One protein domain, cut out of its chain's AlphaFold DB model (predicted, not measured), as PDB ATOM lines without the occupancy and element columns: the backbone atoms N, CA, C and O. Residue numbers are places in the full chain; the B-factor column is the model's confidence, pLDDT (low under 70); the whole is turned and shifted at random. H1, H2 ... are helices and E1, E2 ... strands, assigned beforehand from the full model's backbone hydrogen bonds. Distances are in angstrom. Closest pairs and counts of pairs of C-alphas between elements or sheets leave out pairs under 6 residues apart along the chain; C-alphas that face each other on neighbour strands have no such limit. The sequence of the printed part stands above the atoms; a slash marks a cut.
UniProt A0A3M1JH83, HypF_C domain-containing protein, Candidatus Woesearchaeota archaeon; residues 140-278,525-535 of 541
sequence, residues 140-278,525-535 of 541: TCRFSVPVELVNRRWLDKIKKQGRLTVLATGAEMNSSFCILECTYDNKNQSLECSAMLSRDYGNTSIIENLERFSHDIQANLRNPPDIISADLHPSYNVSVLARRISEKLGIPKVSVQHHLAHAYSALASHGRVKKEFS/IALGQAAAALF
ATOM      1  N   THR A 140     311.232 346.219 138.477       84.44
ATOM      2  CA  THR A 140     310.856 345.126 139.368       84.44
ATOM      3  C   THR A 140     312.035 344.770 140.265       84.44
ATOM      4  O   THR A 140     313.087 344.355 139.778       84.44
ATOM      5  N   CYS A 141     311.864 344.916 141.574       86.56
ATOM      6  CA  CYS A 141     312.782 344.396 142.582       86.56
ATOM      7  C   CYS A 141     312.174 343.138 143.197       86.56
ATOM      8  O   CYS A 141     310.974 343.089 143.447       86.56
ATOM      9  N   ARG A 142     312.991 342.116 143.446       92.00
ATOM     10  CA  ARG A 142     312.557 340.913 144.163       92.00
ATOM     11  C   ARG A 142     313.380 340.764 145.422       92.00
ATOM     12  O   ARG A 142     314.599 340.916 145.359       92.00
ATOM     13  N   PHE A 143     312.719 340.474 146.529       91.94
ATOM     14  CA  PHE A 143     313.377 340.257 147.805       91.94
ATOM     15  C   PHE A 143     312.597 339.277 148.666       91.94
ATOM     16  O   PHE A 143     311.388 339.121 148.493       91.94
ATOM     17  N   SER A 144     313.299 338.662 149.614       89.12
ATOM     18  CA  SER A 144     312.689 337.803 150.618       89.12
ATOM     19  C   SER A 144     312.720 338.419 152.013       89.12
ATOM     20  O   SER A 144     313.633 339.178 152.367       89.12
ATOM     21  N   VAL A 145     311.696 338.096 152.804       89.25
ATOM     22  CA  VAL A 145     311.552 338.521 154.204       89.25
ATOM     23  C   VAL A 145     311.308 337.294 155.081       89.25
ATOM     24  O   VAL A 145     310.362 336.554 154.809       89.25
ATOM     25  N   PRO A 146     312.113 337.050 156.129       87.75
ATOM     26  CA  PRO A 146     311.846 335.973 157.079       87.75
ATOM     27  C   PRO A 146     310.500 336.163 157.790       87.75
ATOM     28  O   PRO A 146     310.182 337.267 158.243       87.75
ATOM     29  N   VAL A 147     309.687 335.107 157.869       88.06
ATOM     30  CA  VAL A 147     308.288 335.196 158.335       88.06
ATOM     31  C   VAL A 147     308.170 335.566 159.809       88.06
ATOM     32  O   VAL A 147     307.179 336.171 160.205       88.06
ATOM     33  N   GLU A 148     309.183 335.249 160.613       86.06
ATOM     34  CA  GLU A 148     309.286 335.604 162.026       86.06
ATOM     35  C   GLU A 148     309.405 337.115 162.260       86.06
ATOM     36  O   GLU A 148     309.080 337.600 163.343       86.06
ATOM     37  N   LEU A 149     309.842 337.868 161.246       85.94
ATOM     38  CA  LEU A 149     309.933 339.324 161.314       85.94
ATOM     39  C   LEU A 149     308.630 340.004 160.887       85.94
ATOM     40  O   LEU A 149     308.378 341.140 161.292       85.94
ATOM     41  N   VAL A 150     307.824 339.331 160.063       87.94
ATOM     42  CA  VAL A 150     306.591 339.873 159.483       87.94
ATOM     43  C   VAL A 150     305.542 340.054 160.569       87.94
ATOM     44  O   VAL A 150     305.339 339.193 161.425       87.94
ATOM     45  N   ASN A 151     304.816 341.168 160.510       90.00
ATOM     46  CA  ASN A 151     303.705 341.399 161.415       90.00
ATOM     47  C   ASN A 151     302.663 340.268 161.303       90.00
ATOM     48  O   ASN A 151     302.204 339.909 160.213       90.00
ATOM     49  N   ARG A 152     302.251 339.727 162.455       89.62
ATOM     50  CA  ARG A 152     301.358 338.565 162.543       89.62
ATOM     51  C   ARG A 152     300.039 338.759 161.789       89.62
ATOM     52  O   ARG A 152     299.571 337.819 161.154       89.62
ATOM     53  N   ARG A 153     299.475 339.972 161.787       90.06
ATOM     54  CA  ARG A 153     298.245 340.305 161.048       90.06
ATOM     55  C   ARG A 153     298.408 340.056 159.551       90.06
ATOM     56  O   ARG A 153     297.518 339.487 158.919       90.06
ATOM     57  N   TRP A 154     299.538 340.473 158.985       90.88
ATOM     58  CA  TRP A 154     299.833 340.304 157.563       90.88
ATOM     59  C   TRP A 154     300.166 338.856 157.228       90.88
ATOM     60  O   TRP A 154     299.713 338.351 156.202       90.88
ATOM     61  N   LEU A 155     300.867 338.163 158.129       89.44
ATOM     62  CA  LEU A 155     301.156 336.739 157.991       89.44
ATOM     63  C   LEU A 155     299.882 335.874 158.010       89.44
ATOM     64  O   LEU A 155     299.737 334.947 157.214       89.44
ATOM     65  N   ASP A 156     298.922 336.181 158.879       89.81
ATOM     66  CA  ASP A 156     297.643 335.469 158.915       89.81
ATOM     67  C   ASP A 156     296.811 335.765 157.660       89.81
ATOM     68  O   ASP A 156     296.149 334.877 157.116       89.81
ATOM     69  N   LYS A 157     296.868 337.008 157.161       89.94
ATOM     70  CA  LYS A 157     296.180 337.417 155.934       89.94
ATOM     71  C   LYS A 157     296.738 336.702 154.705       89.94
ATOM     72  O   LYS A 157     295.960 336.103 153.965       89.94
ATOM     73  N   ILE A 158     298.059 336.679 154.525       91.25
ATOM     74  CA  ILE A 158     298.696 336.012 153.382       91.25
ATOM     75  C   ILE A 158     298.494 334.495 153.417       91.25
ATOM     76  O   ILE A 158     298.253 333.892 152.376       91.25
ATOM     77  N   LYS A 159     298.489 333.868 154.603       87.69
ATOM     78  CA  LYS A 159     298.174 332.437 154.748       87.69
ATOM     79  C   LYS A 159     296.727 332.110 154.367       87.69
ATOM     80  O   LYS A 159     296.473 331.022 153.863       87.69
ATOM     81  N   LYS A 160     295.784 333.036 154.581       89.12
ATOM     82  CA  LYS A 160     294.369 332.872 154.198       89.12
ATOM     83  C   LYS A 160     294.099 333.197 152.727       89.12
ATOM     84  O   LYS A 160     293.305 332.511 152.097       89.12
ATOM     85  N   GLN A 161     294.706 334.259 152.201       87.56
ATOM     86  CA  GLN A 161     294.405 334.805 150.869       87.56
ATOM     87  C   GLN A 161     295.413 334.386 149.791       87.56
ATOM     88  O   GLN A 161     295.200 334.655 148.612       87.56
ATOM     89  N   GLY A 162     296.528 333.761 150.176       90.38
ATOM     90  CA  GLY A 162     297.617 333.352 149.287       90.38
ATOM     91  C   GLY A 162     298.535 334.490 148.828       90.38
ATOM     92  O   GLY A 162     299.600 334.217 148.277       90.38
ATOM     93  N   ARG A 163     298.157 335.753 149.061       92.81
ATOM     94  CA  ARG A 163     298.931 336.942 148.683       92.81
ATOM     95  C   ARG A 163     298.722 338.103 149.653       92.81
ATOM     96  O   ARG A 163     297.736 338.131 150.385       92.81
ATOM     97  N   LEU A 164     299.653 339.048 149.623       94.62
ATOM     98  CA  LEU A 164     299.546 340.353 150.269       94.62
ATOM     99  C   LEU A 164     299.998 341.424 149.276       94.62
ATOM    100  O   LEU A 164     301.074 341.291 148.695       94.62
ATOM    101  N   THR A 165     299.201 342.474 149.103       95.81
ATOM    102  CA  THR A 165     299.520 343.602 148.224       95.81
ATOM    103  C   THR A 165     299.707 344.889 149.029       95.81
ATOM    104  O   THR A 165     298.814 345.289 149.772       95.81
ATOM    105  N   VAL A 166     300.835 345.579 148.863       96.81
ATOM    106  CA  VAL A 166     301.096 346.893 149.477       96.81
ATOM    107  C   VAL A 166     301.203 347.949 148.387       96.81
ATOM    108  O   VAL A 166     301.941 347.761 147.424       96.81
ATOM    109  N   LEU A 167     300.495 349.066 148.551       97.88
ATOM    110  CA  LEU A 167     300.716 350.281 147.768       97.88
ATOM    111  C   LEU A 167     301.547 351.253 148.604       97.88
ATOM    112  O   LEU A 167     301.090 351.672 149.660       97.88
ATOM    113  N   ALA A 168     302.722 351.651 148.135       98.00
ATOM    114  CA  ALA A 168     303.514 352.714 148.741       98.00
ATOM    115  C   ALA A 168     303.551 353.949 147.840       98.00
ATOM    116  O   ALA A 168     303.809 353.818 146.644       98.00
ATOM    117  N   THR A 169     303.304 355.136 148.394       97.12
ATOM    118  CA  THR A 169     303.155 356.376 147.610       97.12
ATOM    119  C   THR A 169     304.424 357.228 147.503       97.12
ATOM    120  O   THR A 169     304.386 358.278 146.877       97.12
ATOM    121  N   GLY A 170     305.537 356.806 148.102       96.00
ATOM    122  CA  GLY A 170     306.830 357.479 147.969       96.00
ATOM    123  C   GLY A 170     306.922 358.832 148.678       96.00
ATOM    124  O   GLY A 170     306.230 359.075 149.672       96.00
ATOM    125  N   ALA A 171     307.822 359.679 148.176       93.62
ATOM    126  CA  ALA A 171     308.056 361.054 148.622       93.62
ATOM    127  C   ALA A 171     307.453 362.079 147.641       93.62
ATOM    128  O   ALA A 171     306.984 361.717 146.560       93.62
ATOM    129  N   GLU A 172     307.424 363.361 148.023       90.94
ATOM    130  CA  GLU A 172     306.832 364.424 147.197       90.94
ATOM    131  C   GLU A 172     307.725 364.844 146.021       90.94
ATOM    132  O   GLU A 172     307.226 365.048 144.908       90.94
ATOM    133  N   MET A 173     309.030 364.959 146.269       85.25
ATOM    134  CA  MET A 173     310.043 365.223 145.252       85.25
ATOM    135  C   MET A 173     310.439 363.922 144.563       85.25
ATOM    136  O   MET A 173     310.443 362.864 145.188       85.25
ATOM    137  N   ASN A 174     310.748 364.017 143.265       83.19
ATOM    138  CA  ASN A 174     311.192 362.896 142.430       83.19
ATOM    139  C   ASN A 174     310.335 361.631 142.619       83.19
ATOM    140  O   ASN A 174     310.813 360.508 142.813       83.19
ATOM    141  N   SER A 175     309.029 361.869 142.651       87.94
ATOM    142  CA  SER A 175     308.066 360.959 143.231       87.94
ATOM    143  C   SER A 175     307.921 359.690 142.405       87.94
ATOM    144  O   SER A 175     307.807 359.722 141.177       87.94
ATOM    145  N   SER A 176     307.861 358.561 143.098       93.44
ATOM    146  CA  SER A 176     307.544 357.247 142.552       93.44
ATOM    147  C   SER A 176     306.585 356.529 143.500       93.44
ATOM    148  O   SER A 176     306.561 356.804 144.697       93.44
ATOM    149  N   PHE A 177     305.775 355.611 142.979       96.44
ATOM    150  CA  PHE A 177     304.999 354.681 143.795       96.44
ATOM    151  C   PHE A 177     305.542 353.265 143.647       96.44
ATOM    152  O   PHE A 177     306.217 352.925 142.672       96.44
ATOM    153  N   CYS A 178     305.224 352.409 144.610       97.44
ATOM    154  CA  CYS A 178     305.573 351.003 144.566       97.44
ATOM    155  C   CYS A 178     304.348 350.134 144.834       97.44
ATOM    156  O   CYS A 178     303.617 350.366 145.795       97.44
ATOM    157  N   ILE A 179     304.140 349.126 143.989       97.25
ATOM    158  CA  ILE A 179     303.185 348.047 144.239       97.25
ATOM    159  C   ILE A 179     303.995 346.808 144.597       97.25
ATOM    160  O   ILE A 179     304.756 346.292 143.780       97.25
ATOM    161  N   LEU A 180     303.848 346.351 145.833       96.81
ATOM    162  CA  LEU A 180     304.501 345.158 146.346       96.81
ATOM    163  C   LEU A 180     303.496 344.022 146.401       96.81
ATOM    164  O   LEU A 180     302.454 344.160 147.030       96.81
ATOM    165  N   GLU A 181     303.835 342.892 145.802       95.81
ATOM    166  CA  GLU A 181     303.084 341.650 145.940       95.81
ATOM    167  C   GLU A 181     303.962 340.617 146.632       95.81
ATOM    168  O   GLU A 181     305.059 340.325 146.159       95.81
ATOM    169  N   CYS A 182     303.488 340.060 147.741       95.44
ATOM    170  CA  CYS A 182     304.177 338.995 148.458       95.44
ATOM    171  C   CYS A 182     303.347 337.712 148.444       95.44
ATOM    172  O   CYS A 182     302.117 337.757 148.540       95.44
ATOM    173  N   THR A 183     304.030 336.570 148.387       95.12
ATOM    174  CA  THR A 183     303.469 335.227 148.592       95.12
ATOM    175  C   THR A 183     304.239 334.496 149.693       95.12
ATOM    176  O   THR A 183     305.375 334.843 150.012       95.12
ATOM    177  N   TYR A 184     303.600 333.508 150.324       92.62
ATOM    178  CA  TYR A 184     304.228 332.705 151.374       92.62
ATOM    179  C   TYR A 184     304.952 331.494 150.773       92.62
ATOM    180  O   TYR A 184     304.313 330.652 150.137       92.62
ATOM    181  N   ASP A 185     306.257 331.368 151.016       91.19
ATOM    182  CA  ASP A 185     307.023 330.168 150.682       91.19
ATOM    183  C   ASP A 185     307.114 329.229 151.894       91.19
ATOM    184  O   ASP A 185     307.892 329.428 152.832       91.19
ATOM    185  N   ASN A 186     306.328 328.149 151.845       85.25
ATOM    186  CA  ASN A 186     306.322 327.104 152.871       85.25
ATOM    187  C   ASN A 186     307.693 326.435 153.062       85.25
ATOM    188  O   ASN A 186     307.989 325.989 154.169       85.25
ATOM    189  N   LYS A 187     308.512 326.315 152.008       87.75
ATOM    190  CA  LYS A 187     309.780 325.571 152.076       87.75
ATOM    191  C   LYS A 187     310.848 326.359 152.817       87.75
ATOM    192  O   LYS A 187     311.535 325.800 153.663       87.75
ATOM    193  N   ASN A 188     310.957 327.646 152.505       86.62
ATOM    194  CA  ASN A 188     311.990 328.517 153.053       86.62
ATOM    195  C   ASN A 188     311.531 329.307 154.285       86.62
ATOM    196  O   ASN A 188     312.347 330.002 154.883       86.62
ATOM    197  N   GLN A 189     310.251 329.193 154.672       89.94
ATOM    198  CA  GLN A 189     309.643 329.984 155.750       89.94
ATOM    199  C   GLN A 189     309.910 331.487 155.542       89.94
ATOM    200  O   GLN A 189     310.293 332.216 156.455       89.94
ATOM    201  N   SER A 190     309.714 331.947 154.307       91.56
ATOM    202  CA  SER A 190     309.920 333.333 153.884       91.56
ATOM    203  C   SER A 190     308.689 333.874 153.163       91.56
ATOM    204  O   SER A 190     307.865 333.130 152.624       91.56
ATOM    205  N   LEU A 191     308.561 335.198 153.152       92.56
ATOM    206  CA  LEU A 191     307.765 335.894 152.155       92.56
ATOM    207  C   LEU A 191     308.633 336.181 150.945       92.56
ATOM    208  O   LEU A 191     309.658 336.846 151.080       92.56
ATOM    209  N   GLU A 192     308.192 335.725 149.781       95.50
ATOM    210  CA  GLU A 192     308.797 336.079 148.506       95.50
ATOM    211  C   GLU A 192     308.017 337.245 147.915       95.50
ATOM    212  O   GLU A 192     306.817 337.137 147.654       95.50
ATOM    213  N   CYS A 193     308.694 338.374 147.741       95.94
ATOM    214  CA  CYS A 193     308.061 339.616 147.346       95.94
ATOM    215  C   CYS A 193     308.580 340.119 145.998       95.94
ATOM    216  O   CYS A 193     309.780 340.099 145.710       95.94
ATOM    217  N   SER A 194     307.657 340.616 145.179       95.81
ATOM    218  CA  SER A 194     307.907 341.281 143.906       95.81
ATOM    219  C   SER A 194     307.391 342.712 143.990       95.81
ATOM    220  O   SER A 194     306.192 342.950 144.103       95.81
ATOM    221  N   ALA A 195     308.309 343.669 143.951       95.50
ATOM    222  CA  ALA A 195     308.049 345.092 144.077       95.50
ATOM    223  C   ALA A 195     308.172 345.767 142.713       95.50
ATOM    224  O   ALA A 195     309.266 345.837 142.154       95.50
ATOM    225  N   MET A 196     307.070 346.274 142.175       94.44
ATOM    226  CA  MET A 196     307.068 347.119 140.989       94.44
ATOM    227  C   MET A 196     307.208 348.575 141.425       94.44
ATOM    228  O   MET A 196     306.268 349.160 141.955       94.44
ATOM    229  N   LEU A 197     308.389 349.150 141.227       92.81
ATOM    230  CA  LEU A 197     308.647 350.574 141.402       92.81
ATOM    231  C   LEU A 197     308.307 351.299 140.098       92.81
ATOM    232  O   LEU A 197     308.810 350.917 139.038       92.81
ATOM    233  N   SER A 198     307.463 352.323 140.172       90.25
ATOM    234  CA  SER A 198     307.020 353.087 139.009       90.25
ATOM    235  C   SER A 198     308.152 353.897 138.371       90.25
ATOM    236  O   SER A 198     309.263 354.013 138.894       90.25
ATOM    237  N   ARG A 199     307.836 354.528 137.238       82.56
ATOM    238  CA  ARG A 199     308.600 355.676 136.739       82.56
ATOM    239  C   ARG A 199     308.582 356.843 137.735       82.56
ATOM    240  O   ARG A 199     307.791 356.856 138.677       82.56
ATOM    241  N   ASP A 200     309.438 357.815 137.468       82.12
ATOM    242  CA  ASP A 200     309.527 359.082 138.189       82.12
ATOM    243  C   ASP A 200     308.513 360.099 137.632       82.12
ATOM    244  O   ASP A 200     308.421 360.290 136.414       82.12
ATOM    245  N   TYR A 201     307.747 360.728 138.523       83.56
ATOM    246  CA  TYR A 201     306.743 361.757 138.225       83.56
ATOM    247  C   TYR A 201     307.220 363.174 138.572       83.56
ATOM    248  O   TYR A 201     306.485 364.139 138.362       83.56
ATOM    249  N   GLY A 202     308.446 363.323 139.074       81.50
ATOM    250  CA  GLY A 202     309.011 364.588 139.515       81.50
ATOM    251  C   GLY A 202     308.334 365.107 140.781       81.50
ATOM    252  O   GLY A 202     307.967 364.346 141.672       81.50
ATOM    253  N   ASN A 203     308.181 366.427 140.872       84.62
ATOM    254  CA  ASN A 203     307.593 367.085 142.034       84.62
ATOM    255  C   ASN A 203     306.055 367.015 141.995       84.62
ATOM    256  O   ASN A 203     305.429 367.612 141.117       84.62
ATOM    257  N   THR A 204     305.452 366.331 142.965       89.31
ATOM    258  CA  THR A 204     303.992 366.135 143.074       89.31
ATOM    259  C   THR A 204     303.249 367.261 143.795       89.31
ATOM    260  O   THR A 204     302.029 367.200 143.916       89.31
ATOM    261  N   SER A 205     303.941 368.335 144.194       86.62
ATOM    262  CA  SER A 205     303.280 369.620 144.490       86.62
ATOM    263  C   SER A 205     302.708 370.293 143.238       86.62
ATOM    264  O   SER A 205     301.834 371.152 143.335       86.62
ATOM    265  N   ILE A 206     303.163 369.873 142.053       86.12
ATOM    266  CA  ILE A 206     302.579 370.244 140.765       86.12
ATOM    267  C   ILE A 206     301.382 369.322 140.507       86.12
ATOM    268  O   ILE A 206     301.537 368.100 140.432       86.12
ATOM    269  N   ILE A 207     300.191 369.906 140.361       88.31
ATOM    270  CA  ILE A 207     298.917 369.173 140.280       88.31
ATOM    271  C   ILE A 207     298.918 368.184 139.110       88.31
ATOM    272  O   ILE A 207     298.552 367.026 139.288       88.31
ATOM    273  N   GLU A 208     299.428 368.580 137.945       88.62
ATOM    274  CA  GLU A 208     299.491 367.729 136.754       88.62
ATOM    275  C   GLU A 208     300.389 366.496 136.961       88.62
ATOM    276  O   GLU A 208     300.186 365.443 136.349       88.62
ATOM    277  N   ASN A 209     301.408 366.599 137.821       86.81
ATOM    278  CA  ASN A 209     302.239 365.454 138.190       86.81
ATOM    279  C   ASN A 209     301.480 364.521 139.133       86.81
ATOM    280  O   ASN A 209     301.491 363.311 138.914       86.81
ATOM    281  N   LEU A 210     300.782 365.074 140.129       92.62
ATOM    282  CA  LEU A 210     299.975 364.309 141.079       92.62
ATOM    283  C   LEU A 210     298.805 363.580 140.403       92.62
ATOM    284  O   LEU A 210     298.511 362.435 140.740       92.62
ATOM    285  N   GLU A 211     298.146 364.209 139.431       90.62
ATOM    286  CA  GLU A 211     297.059 363.594 138.667       90.62
ATOM    287  C   GLU A 211     297.558 362.406 137.843       90.62
ATOM    288  O   GLU A 211     296.978 361.321 137.918       90.62
ATOM    289  N   ARG A 212     298.677 362.570 137.121       91.62
ATOM    290  CA  ARG A 212     299.319 361.467 136.384       91.62
ATOM    291  C   ARG A 212     299.761 360.347 137.320       91.62
ATOM    292  O   ARG A 212     299.527 359.180 137.021       91.62
ATOM    293  N   PHE A 213     300.339 360.700 138.464       92.56
ATOM    294  CA  PHE A 213     300.730 359.759 139.508       92.56
ATOM    295  C   PHE A 213     299.528 358.948 140.016       92.56
ATOM    296  O   PHE A 213     299.567 357.719 140.042       92.56
ATOM    297  N   SER A 214     298.423 359.616 140.360       94.62
ATOM    298  CA  SER A 214     297.201 358.960 140.831       94.62
ATOM    299  C   SER A 214     296.540 358.102 139.750       94.62
ATOM    300  O   SER A 214     295.978 357.054 140.073       94.62
ATOM    301  N   HIS A 215     296.565 358.539 138.490       93.44
ATOM    302  CA  HIS A 215     296.022 357.774 137.370       93.44
ATOM    303  C   HIS A 215     296.810 356.481 137.153       93.44
ATOM    304  O   HIS A 215     296.221 355.401 137.093       93.44
ATOM    305  N   ASP A 216     298.141 356.566 137.131       92.62
ATOM    306  CA  ASP A 216     299.002 355.408 136.898       92.62
ATOM    307  C   ASP A 216     298.960 354.419 138.080       92.62
ATOM    308  O   ASP A 216     299.066 353.212 137.860       92.62
ATOM    309  N   ILE A 217     298.714 354.879 139.317       94.00
ATOM    310  CA  ILE A 217     298.393 353.987 140.447       94.00
ATOM    311  C   ILE A 217     297.139 353.161 140.144       94.00
ATOM    312  O   ILE A 217     297.152 351.940 140.301       94.00
ATOM    313  N   GLN A 218     296.053 353.808 139.708       90.50
ATOM    314  CA  GLN A 218     294.789 353.124 139.417       90.50
ATOM    315  C   GLN A 218     294.921 352.160 138.235       90.50
ATOM    316  O   GLN A 218     294.361 351.069 138.280       90.50
ATOM    317  N   ALA A 219     295.685 352.538 137.208       90.38
ATOM    318  CA  ALA A 219     295.916 351.704 136.033       90.38
ATOM    319  C   ALA A 219     296.743 350.445 136.348       90.38
ATOM    320  O   ALA A 219     296.523 349.397 135.741       90.38
ATOM    321  N   ASN A 220     297.684 350.530 137.295       90.19
ATOM    322  CA  ASN A 220     298.572 349.418 137.639       90.19
ATOM    323  C   ASN A 220     298.051 348.527 138.779       90.19
ATOM    324  O   ASN A 220     298.445 347.361 138.882       90.19
ATOM    325  N   LEU A 221     297.155 349.031 139.631       89.25
ATOM    326  CA  LEU A 221     296.519 348.229 140.674       89.25
ATOM    327  C   LEU A 221     295.450 347.308 140.081       89.25
ATOM    328  O   LEU A 221     294.318 347.709 139.824       89.25
ATOM    329  N   ARG A 222     295.790 346.025 139.930       83.12
ATOM    330  CA  ARG A 222     294.842 344.990 139.471       83.12
ATOM    331  C   ARG A 222     293.757 344.668 140.498       83.12
ATOM    332  O   ARG A 222     292.667 344.248 140.131       83.12
ATOM    333  N   ASN A 223     294.080 344.814 141.780       83.25
ATOM    334  CA  ASN A 223     293.194 344.564 142.911       83.25
ATOM    335  C   ASN A 223     293.368 345.687 143.943       83.25
ATOM    336  O   ASN A 223     294.444 346.292 143.987       83.25
ATOM    337  N   PRO A 224     292.371 345.931 144.814       88.56
ATOM    338  CA  PRO A 224     292.561 346.797 145.970       88.56
ATOM    339  C   PRO A 224     293.781 346.340 146.791       88.56
ATOM    340  O   PRO A 224     293.943 345.129 146.992       88.56
ATOM    341  N   PRO A 225     294.646 347.267 147.242       94.81
ATOM    342  CA  PRO A 225     295.765 346.910 148.097       94.81
ATOM    343  C   PRO A 225     295.264 346.410 149.458       94.81
ATOM    344  O   PRO A 225     294.136 346.657 149.871       94.81
ATOM    345  N   ASP A 226     296.118 345.704 150.182       95.00
ATOM    346  CA  ASP A 226     295.839 345.244 151.540       95.00
ATOM    347  C   ASP A 226     296.349 346.217 152.601       95.00
ATOM    348  O   ASP A 226     295.847 346.208 153.727       95.00
ATOM    349  N   ILE A 227     297.355 347.015 152.230       95.31
ATOM    350  CA  ILE A 227     298.041 348.005 153.056       95.31
ATOM    351  C   ILE A 227     298.421 349.186 152.160       95.31
ATOM    352  O   ILE A 227     298.870 348.989 151.028       95.31
ATOM    353  N   ILE A 228     298.290 350.404 152.681       96.88
ATOM    354  CA  ILE A 228     298.835 351.609 152.051       96.88
ATOM    355  C   ILE A 228     299.976 352.135 152.918       96.88
ATOM    356  O   ILE A 228     299.816 352.281 154.124       96.88
ATOM    357  N   SER A 229     301.127 352.414 152.317       97.31
ATOM    358  CA  SER A 229     302.303 352.973 152.978       97.31
ATOM    359  C   SER A 229     302.608 354.359 152.416       97.31
ATOM    360  O   SER A 229     302.474 354.588 151.213       97.31
ATOM    361  N   ALA A 230     302.992 355.296 153.274       96.94
ATOM    362  CA  ALA A 230     303.306 356.666 152.882       96.94
ATOM    363  C   ALA A 230     304.417 357.252 153.755       96.94
ATOM    364  O   ALA A 230     304.753 356.701 154.807       96.94
ATOM    365  N   ASP A 231     304.963 358.391 153.333       95.62
ATOM    366  CA  ASP A 231     305.913 359.145 154.143       95.62
ATOM    367  C   ASP A 231     305.239 359.627 155.441       95.62
ATOM    368  O   ASP A 231     304.031 359.892 155.487       95.62
ATOM    369  N   LEU A 232     306.025 359.734 156.509       92.94
ATOM    370  CA  LEU A 232     305.583 360.285 157.786       92.94
ATOM    371  C   LEU A 232     305.151 361.754 157.667       92.94
ATOM    372  O   LEU A 232     304.315 362.195 158.456       92.94
ATOM    373  N   HIS A 233     305.679 362.503 156.693       90.25
ATOM    374  CA  HIS A 233     305.323 363.903 156.509       90.25
ATOM    375  C   HIS A 233     303.817 364.065 156.199       90.25
ATOM    376  O   HIS A 233     303.332 363.584 155.166       90.25
ATOM    377  N   PRO A 234     303.047 364.766 157.056       85.94
ATOM    378  CA  PRO A 234     301.584 364.756 156.987       85.94
ATOM    379  C   PRO A 234     301.009 365.573 155.824       85.94
ATOM    380  O   PRO A 234     299.858 365.333 155.435       85.94
ATOM    381  N   SER A 235     301.795 366.515 155.292       89.62
ATOM    382  CA  SER A 235     301.362 367.508 154.300       89.62
ATOM    383  C   SER A 235     301.871 367.239 152.885       89.62
ATOM    384  O   SER A 235     301.540 368.007 151.989       89.62
ATOM    385  N   TYR A 236     302.660 366.179 152.660       93.62
ATOM    386  CA  TYR A 236     303.037 365.810 151.291       93.62
ATOM    387  C   TYR A 236     301.797 365.407 150.504       93.62
ATOM    388  O   TYR A 236     300.955 364.653 151.005       93.62
ATOM    389  N   ASN A 237     301.700 365.863 149.257       95.50
ATOM    390  CA  ASN A 237     300.533 365.595 148.418       95.50
ATOM    391  C   ASN A 237     300.298 364.091 148.216       95.50
ATOM    392  O   ASN A 237     299.159 363.622 148.274       95.50
ATOM    393  N   VAL A 238     301.375 363.313 148.093       95.25
ATOM    394  CA  VAL A 238     301.321 361.844 148.027       95.25
ATOM    395  C   VAL A 238     300.874 361.195 149.343       95.25
ATOM    396  O   VAL A 238     300.117 360.226 149.312       95.25
ATOM    397  N   SER A 239     301.237 361.756 150.502       95.19
ATOM    398  CA  SER A 239     300.763 361.289 151.816       95.19
ATOM    399  C   SER A 239     299.282 361.612 152.038       95.19
ATOM    400  O   SER A 239     298.538 360.807 152.603       95.19
ATOM    401  N   VAL A 240     298.820 362.770 151.556       95.69
ATOM    402  CA  VAL A 240     297.396 363.140 151.552       95.69
ATOM    403  C   VAL A 240     296.604 362.219 150.622       95.69
ATOM    404  O   VAL A 240     295.532 361.745 151.004       95.69
ATOM    405  N   LEU A 241     297.133 361.915 149.433       95.38
ATOM    406  CA  LEU A 241     296.541 360.948 148.507       95.38
ATOM    407  C   LEU A 241     296.419 359.561 149.157       95.38
ATOM    408  O   LEU A 241     295.336 358.978 149.136       95.38
ATOM    409  N   ALA A 242     297.482 359.066 149.797       95.69
ATOM    410  CA  ALA A 242     297.475 357.796 150.521       95.69
ATOM    411  C   ALA A 242     296.381 357.740 151.599       95.69
ATOM    412  O   ALA A 242     295.645 356.755 151.682       95.69
ATOM    413  N   ARG A 243     296.232 358.817 152.387       95.06
ATOM    414  CA  ARG A 243     295.176 358.946 153.403       95.06
ATOM    415  C   ARG A 243     293.781 358.862 152.778       95.06
ATOM    416  O   ARG A 243     292.972 358.055 153.216       95.06
ATOM    417  N   ARG A 244     293.529 359.608 151.698       94.62
ATOM    418  CA  ARG A 244     292.235 359.585 150.992       94.62
ATOM    419  C   ARG A 244     291.899 358.207 150.422       94.62
ATOM    420  O   ARG A 244     290.744 357.794 150.467       94.62
ATOM    421  N   ILE A 245     292.884 357.493 149.871       93.75
ATOM    422  CA  ILE A 245     292.681 356.128 149.355       93.75
ATOM    423  C   ILE A 245     292.375 355.166 150.514       93.75
ATOM    424  O   ILE A 245     291.459 354.353 150.397       93.75
ATOM    425  N   SER A 246     293.102 355.284 151.631       94.62
ATOM    426  CA  SER A 246     292.890 354.494 152.852       94.62
ATOM    427  C   SER A 246     291.470 354.663 153.399       94.62
ATOM    428  O   SER A 246     290.762 353.666 153.539       94.62
ATOM    429  N   GLU A 247     291.021 355.905 153.593       94.75
ATOM    430  CA  GLU A 247     289.673 356.241 154.072       94.75
ATOM    431  C   GLU A 247     288.586 355.731 153.115       94.75
ATOM    432  O   GLU A 247     287.635 355.074 153.535       94.75
ATOM    433  N   LYS A 248     288.745 355.973 151.806       93.81
ATOM    434  CA  LYS A 248     287.759 355.581 150.786       93.81
ATOM    435  C   LYS A 248     287.563 354.067 150.696       93.81
ATOM    436  O   LYS A 248     286.458 353.615 150.405       93.81
ATOM    437  N   LEU A 249     288.632 353.292 150.868       92.06
ATOM    438  CA  LEU A 249     288.605 351.836 150.714       92.06
ATOM    439  C   LEU A 249     288.500 351.084 152.050       92.06
ATOM    440  O   LEU A 249     288.368 349.861 152.039       92.06
ATOM    441  N   GLY A 250     288.574 351.780 153.190       94.06
ATOM    442  CA  GLY A 250     288.626 351.153 154.514       94.06
ATOM    443  C   GLY A 250     289.878 350.289 154.718       94.06
ATOM    444  O   GLY A 250     289.820 349.260 155.391       94.06
ATOM    445  N   ILE A 251     290.997 350.669 154.091       92.69
ATOM    446  CA  ILE A 251     292.262 349.919 154.112       92.69
ATOM    447  C   ILE A 251     293.227 350.585 155.100       92.69
ATOM    448  O   ILE A 251     293.346 351.807 155.084       92.69
ATOM    449  N   PRO A 252     293.964 349.817 155.918       94.50
ATOM    450  CA  PRO A 252     294.927 350.359 156.873       94.50
ATOM    451  C   PRO A 252     296.068 351.135 156.199       94.50
ATOM    452  O   PRO A 252     296.610 350.704 155.174       94.50
ATOM    453  N   LYS A 253     296.480 352.237 156.836       94.69
ATOM    454  CA  LYS A 253     297.618 353.063 156.416       94.69
ATOM    455  C   LYS A 253     298.792 352.911 157.385       94.69
ATOM    456  O   LYS A 253     298.618 352.887 158.602       94.69
ATOM    457  N   VAL A 254     299.999 352.837 156.839       94.69
ATOM    458  CA  VAL A 254     301.270 352.837 157.565       94.69
ATOM    459  C   VAL A 254     302.054 354.085 157.164       94.69
ATOM    460  O   VAL A 254     302.210 354.369 155.979       94.69
ATOM    461  N   SER A 255     302.553 354.832 158.145       94.69
ATOM    462  CA  SER A 255     303.439 355.975 157.910       94.69
ATOM    463  C   SER A 255     304.869 355.592 158.266       94.69
ATOM    464  O   SER A 255     305.149 355.229 159.406       94.69
ATOM    465  N   VAL A 256     305.774 355.684 157.295       95.00
ATOM    466  CA  VAL A 256     307.180 355.292 157.437       95.00
ATOM    467  C   VAL A 256     308.049 356.542 157.442       95.00
ATOM    468  O   VAL A 256     307.908 357.416 156.589       95.00
ATOM    469  N   GLN A 257     308.964 356.634 158.408       95.19
ATOM    470  CA  GLN A 257     309.911 357.746 158.483       95.19
ATOM    471  C   GLN A 257     310.816 357.755 157.236       95.19
ATOM    472  O   GLN A 257     311.345 356.721 156.836       95.19
ATOM    473  N   HIS A 258     311.005 358.936 156.648       95.88
ATOM    474  CA  HIS A 258     311.704 359.163 155.378       95.88
ATOM    475  C   HIS A 258     313.092 358.493 155.263       95.88
ATOM    476  O   HIS A 258     313.376 357.761 154.317       95.88
ATOM    477  N   HIS A 259     313.955 358.662 156.265       96.38
ATOM    478  CA  HIS A 259     315.306 358.089 156.274       96.38
ATOM    479  C   HIS A 259     315.306 356.574 156.530       96.38
ATOM    480  O   HIS A 259     316.126 355.855 155.958       96.38
ATOM    481  N   LEU A 260     314.362 356.058 157.322       95.62
ATOM    482  CA  LEU A 260     314.141 354.615 157.429       95.62
ATOM    483  C   LEU A 260     313.662 354.026 156.099       95.62
ATOM    484  O   LEU A 260     314.107 352.942 155.728       95.62
ATOM    485  N   ALA A 261     312.813 354.733 155.347       96.62
ATOM    486  CA  ALA A 261     312.415 354.303 154.011       96.62
ATOM    487  C   ALA A 261     313.617 354.246 153.053       96.62
ATOM    488  O   ALA A 261     313.782 353.247 152.355       96.62
ATOM    489  N   HIS A 262     314.522 355.230 153.077       96.88
ATOM    490  CA  HIS A 262     315.790 355.141 152.339       96.88
ATOM    491  C   HIS A 262     316.594 353.888 152.703       96.88
ATOM    492  O   HIS A 262     317.063 353.173 151.812       96.88
ATOM    493  N   ALA A 263     316.734 353.587 153.999       95.69
ATOM    494  CA  ALA A 263     317.454 352.401 154.464       95.69
ATOM    495  C   ALA A 263     316.791 351.105 153.970       95.69
ATOM    496  O   ALA A 263     317.441 350.289 153.316       95.69
ATOM    497  N   TYR A 264     315.484 350.941 154.188       96.50
ATOM    498  CA  TYR A 264     314.741 349.766 153.726       96.50
ATOM    499  C   TYR A 264     314.762 349.606 152.201       96.50
ATOM    500  O   TYR A 264     314.813 348.479 151.710       96.50
ATOM    501  N   SER A 265     314.777 350.708 151.446       95.69
ATOM    502  CA  SER A 265     314.928 350.676 149.988       95.69
ATOM    503  C   SER A 265     316.278 350.085 149.582       95.69
ATOM    504  O   SER A 265     316.345 349.199 148.721       95.69
ATOM    505  N   ALA A 266     317.355 350.492 150.265       93.19
ATOM    506  CA  ALA A 266     318.678 349.923 150.051       93.19
ATOM    507  C   ALA A 266     318.694 348.416 150.348       93.19
ATOM    508  O   ALA A 266     319.094 347.647 149.470       93.19
ATOM    509  N   LEU A 267     318.171 347.975 151.498       94.00
ATOM    510  CA  LEU A 267     318.056 346.549 151.843       94.00
ATOM    511  C   LEU A 267     317.278 345.755 150.781       94.00
ATOM    512  O   LEU A 267     317.776 344.761 150.246       94.00
ATOM    513  N   ALA A 268     316.073 346.216 150.437       94.62
ATOM    514  CA  ALA A 268     315.194 345.554 149.474       94.62
ATOM    515  C   ALA A 268     315.856 345.416 148.098       94.62
ATOM    516  O   ALA A 268     315.732 344.380 147.442       94.62
ATOM    517  N   SER A 269     316.636 346.415 147.684       90.94
ATOM    518  CA  SER A 269     317.372 346.380 146.418       90.94
ATOM    519  C   SER A 269     318.463 345.298 146.356       90.94
ATOM    520  O   SER A 269     318.871 344.908 145.260       90.94
ATOM    521  N   HIS A 270     318.916 344.774 147.502       90.12
ATOM    522  CA  HIS A 270     319.876 343.664 147.596       90.12
ATOM    523  C   HIS A 270     319.218 342.294 147.816       90.12
ATOM    524  O   HIS A 270     319.919 341.290 147.929       90.12
ATOM    525  N   GLY A 271     317.884 342.223 147.791       90.31
ATOM    526  CA  GLY A 271     317.137 340.967 147.714       90.31
ATOM    527  C   GLY A 271     316.814 340.302 149.052       90.31
ATOM    528  O   GLY A 271     316.191 339.242 149.057       90.31
ATOM    529  N   ARG A 272     317.193 340.900 150.185       84.44
ATOM    530  CA  ARG A 272     316.799 340.434 151.523       84.44
ATOM    531  C   ARG A 272     316.501 341.616 152.426       84.44
ATOM    532  O   ARG A 272     317.330 342.513 152.552       84.44
ATOM    533  N   VAL A 273     315.349 341.582 153.091       90.00
ATOM    534  CA  VAL A 273     314.955 342.612 154.058       90.00
ATOM    535  C   VAL A 273     314.852 341.995 155.447       90.00
ATOM    536  O   VAL A 273     314.211 340.961 155.636       90.00
ATOM    537  N   LYS A 274     315.499 342.638 156.420       89.19
ATOM    538  CA  LYS A 274     315.493 342.277 157.841       89.19
ATOM    539  C   LYS A 274     315.469 343.550 158.689       89.19
ATOM    540  O   LYS A 274     315.728 344.632 158.170       89.19
ATOM    541  N   LYS A 275     315.185 343.411 159.987       87.19
ATOM    542  CA  LYS A 275     315.255 344.516 160.962       87.19
ATOM    543  C   LYS A 275     316.674 344.791 161.465       87.19
ATOM    544  O   LYS A 275     316.943 345.875 161.958       87.19
ATOM    545  N   GLU A 276     317.568 343.817 161.335       89.25
ATOM    546  CA  GLU A 276     318.982 343.937 161.691       89.25
ATOM    547  C   GLU A 276     319.756 344.477 160.489       89.25
ATOM    548  O   GLU A 276     320.019 343.757 159.524       89.25
ATOM    549  N   PHE A 277     320.071 345.767 160.523       91.94
ATOM    550  CA  PHE A 277     320.880 346.430 159.507       91.94
ATOM    551  C   PHE A 277     321.588 347.637 160.096       91.94
ATOM    552  O   PHE A 277     321.216 348.132 161.156       91.94
ATOM    553  N   SER A 278     322.569 348.157 159.371       95.44
ATOM    554  CA  SER A 278     323.133 349.470 159.656       95.44
ATOM    555  C   SER A 278     323.044 350.349 158.421       95.44
ATOM    556  O   SER A 278     323.257 349.882 157.304       95.44
ATOM    557  N   ILE A 525     312.307 355.774 147.576       95.00
ATOM    558  CA  ILE A 525     311.632 355.706 148.884       95.00
ATOM    559  C   ILE A 525     310.418 354.781 148.881       95.00
ATOM    560  O   ILE A 525     310.215 354.043 149.848       95.00
ATOM    561  N   ALA A 526     309.630 354.759 147.803       97.19
ATOM    562  CA  ALA A 526     308.424 353.935 147.747       97.19
ATOM    563  C   ALA A 526     308.723 352.434 147.919       97.19
ATOM    564  O   ALA A 526     307.955 351.720 148.563       97.19
ATOM    565  N   LEU A 527     309.868 351.952 147.419       97.12
ATOM    566  CA  LEU A 527     310.308 350.572 147.647       97.12
ATOM    567  C   LEU A 527     310.550 350.301 149.139       97.12
ATOM    568  O   LEU A 527     310.122 349.276 149.667       97.12
ATOM    569  N   GLY A 528     311.217 351.229 149.823       96.81
ATOM    570  CA  GLY A 528     311.497 351.109 151.248       96.81
ATOM    571  C   GLY A 528     310.251 351.209 152.117       96.81
ATOM    572  O   GLY A 528     310.087 350.416 153.038       96.81
ATOM    573  N   GLN A 529     309.332 352.116 151.783       97.69
ATOM    574  CA  GLN A 529     308.019 352.223 152.423       97.69
ATOM    575  C   GLN A 529     307.209 350.928 152.295       97.69
ATOM    576  O   GLN A 529     306.588 350.493 153.267       97.69
ATOM    577  N   ALA A 530     307.216 350.302 151.112       97.19
ATOM    578  CA  ALA A 530     306.516 349.043 150.880       97.19
ATOM    579  C   ALA A 530     307.127 347.891 151.693       97.19
ATOM    580  O   ALA A 530     306.395 347.116 152.305       97.19
ATOM    581  N   ALA A 531     308.460 347.805 151.743       96.31
ATOM    582  CA  ALA A 531     309.164 346.804 152.540       96.31
ATOM    583  C   ALA A 531     308.941 347.001 154.051       96.31
ATOM    584  O   ALA A 531     308.630 346.043 154.757       96.31
ATOM    585  N   ALA A 532     309.033 348.240 154.543       95.56
ATOM    586  CA  ALA A 532     308.836 348.579 155.953       95.56
ATOM    587  C   ALA A 532     307.412 348.269 156.448       95.56
ATOM    588  O   ALA A 532     307.227 347.830 157.585       95.56
ATOM    589  N   ALA A 533     306.402 348.440 155.587       95.31
ATOM    590  CA  ALA A 533     305.004 348.175 155.925       95.31
ATOM    591  C   ALA A 533     304.734 346.714 156.332       95.31
ATOM    592  O   ALA A 533     303.800 346.454 157.087       95.31
ATOM    593  N   LEU A 534     305.575 345.763 155.901       94.31
ATOM    594  CA  LEU A 534     305.472 344.352 156.296       94.31
ATOM    595  C   LEU A 534     305.739 344.126 157.795       94.31
ATOM    596  O   LEU A 534     305.335 343.100 158.347       94.31
ATOM    597  N   PHE A 535     306.405 345.072 158.459       91.56
ATOM    598  CA  PHE A 535     306.814 344.975 159.861       91.56
ATOM    599  C   PHE A 535     305.917 345.746 160.830       91.56
ATOM    600  O   PHE A 535     306.020 345.532 162.040       91.56
TER     601      PHE A 535
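AT A GLANCE: This is residues 140 to 278 and 525 to 535 of the 541 residues of the protein "HypF_C domain-containing protein" of Candidatus Woesearchaeota archaeon (UniProt A0A3M1JH83). A six-stranded sheet, strongly twisted and curled like part of a barrel, wraps round the short helix H5, with H4 crossing H5 on the side away from the sheet's inner strands. H3 covers the other face at E5 and E6, H1 sits on the same face as H5 near the ends of E2 and E3, and H2 only grazes the sheet. The printed part has 150 residues, with five named helices and six named strands that follow each other along the chain as E1 H1 E2 E3 E4 H2 E5 H3 E6 H4 H5; the class is mixed, helices and strands. The mixed sheet runs E1 E4 E3 E2 E5 E6. The whole is compact, with a radius of gyration of the C-alphas of 14.4 A and spans of 46 by 33 by 24 A.

IN THESE COORDINATES: The sheet holds E1, residues 140 to 146, 20.0 A long from C-alpha 140 at (310.856, 345.126, 139.368); E4, 190 to 197, 21.3 A; E3, 178 to 185, 21.8 A; E2, 164 to 168; E5, 227 to 231; and E6, 253 to 256. The helices are H1, residues 152 to 161, 14.1 A; H2, 207 to 220, 19.9 A; H3, 237 to 249, 18.4 A; H4, 258 to 269, 16.6 A; and H5, 525 to 533, 12.3 A, ending at C-alpha 533 at (305.004, 348.175, 155.925).

HOW THE PARTS SIT: E2, E3 and E4 form a meander, each strand the antiparallel neighbour of the one before, with N 166 and O 180 at 2.8 A and N 194 and O 181 at 2.8 A. E1 is antiparallel to E4, with N 143 and O 193 at 3.1 A. E2 and E5 are parallel, with N 229 and O 167 at 2.8 A, and so are E5 and E6, with N 254 and O 228 at 2.8 A. E5, H3, E6 is a strand-helix-strand unit, two parallel neighbours with a helix between; E4, H2, E5 is a split one, with E3 and E2 between its strands; both crossovers are right-handed. Helices on both faces give three layers: H1, H4 and H5 on one face, H3 on the other. H5 touches H4, about perpendicular at 87 degrees, the C-alphas of Ser 265 and Gly 528 closest at 3.7 A. H3 runs along E5 at 18 degrees on the local plane. H2 and H3 only just touch, with 3 pairs of C-alphas within 8 A, Leu 210 and Asn 237 closest at 7.5 A. In the five helices every O i to N i+4 pair is within hydrogen-bond range.

THE WHOLE: The C-alphas farthest apart are those of Lys 187 and Ile 206, 46.6 A. Residues 279 to 524 are not printed, and C-alphas 278 and 525 are 16.9 A apart across that cut. Of the links printed whole, none is long. No printed residue is under 70 in pLDDT; the mean of the printed part is 92.1.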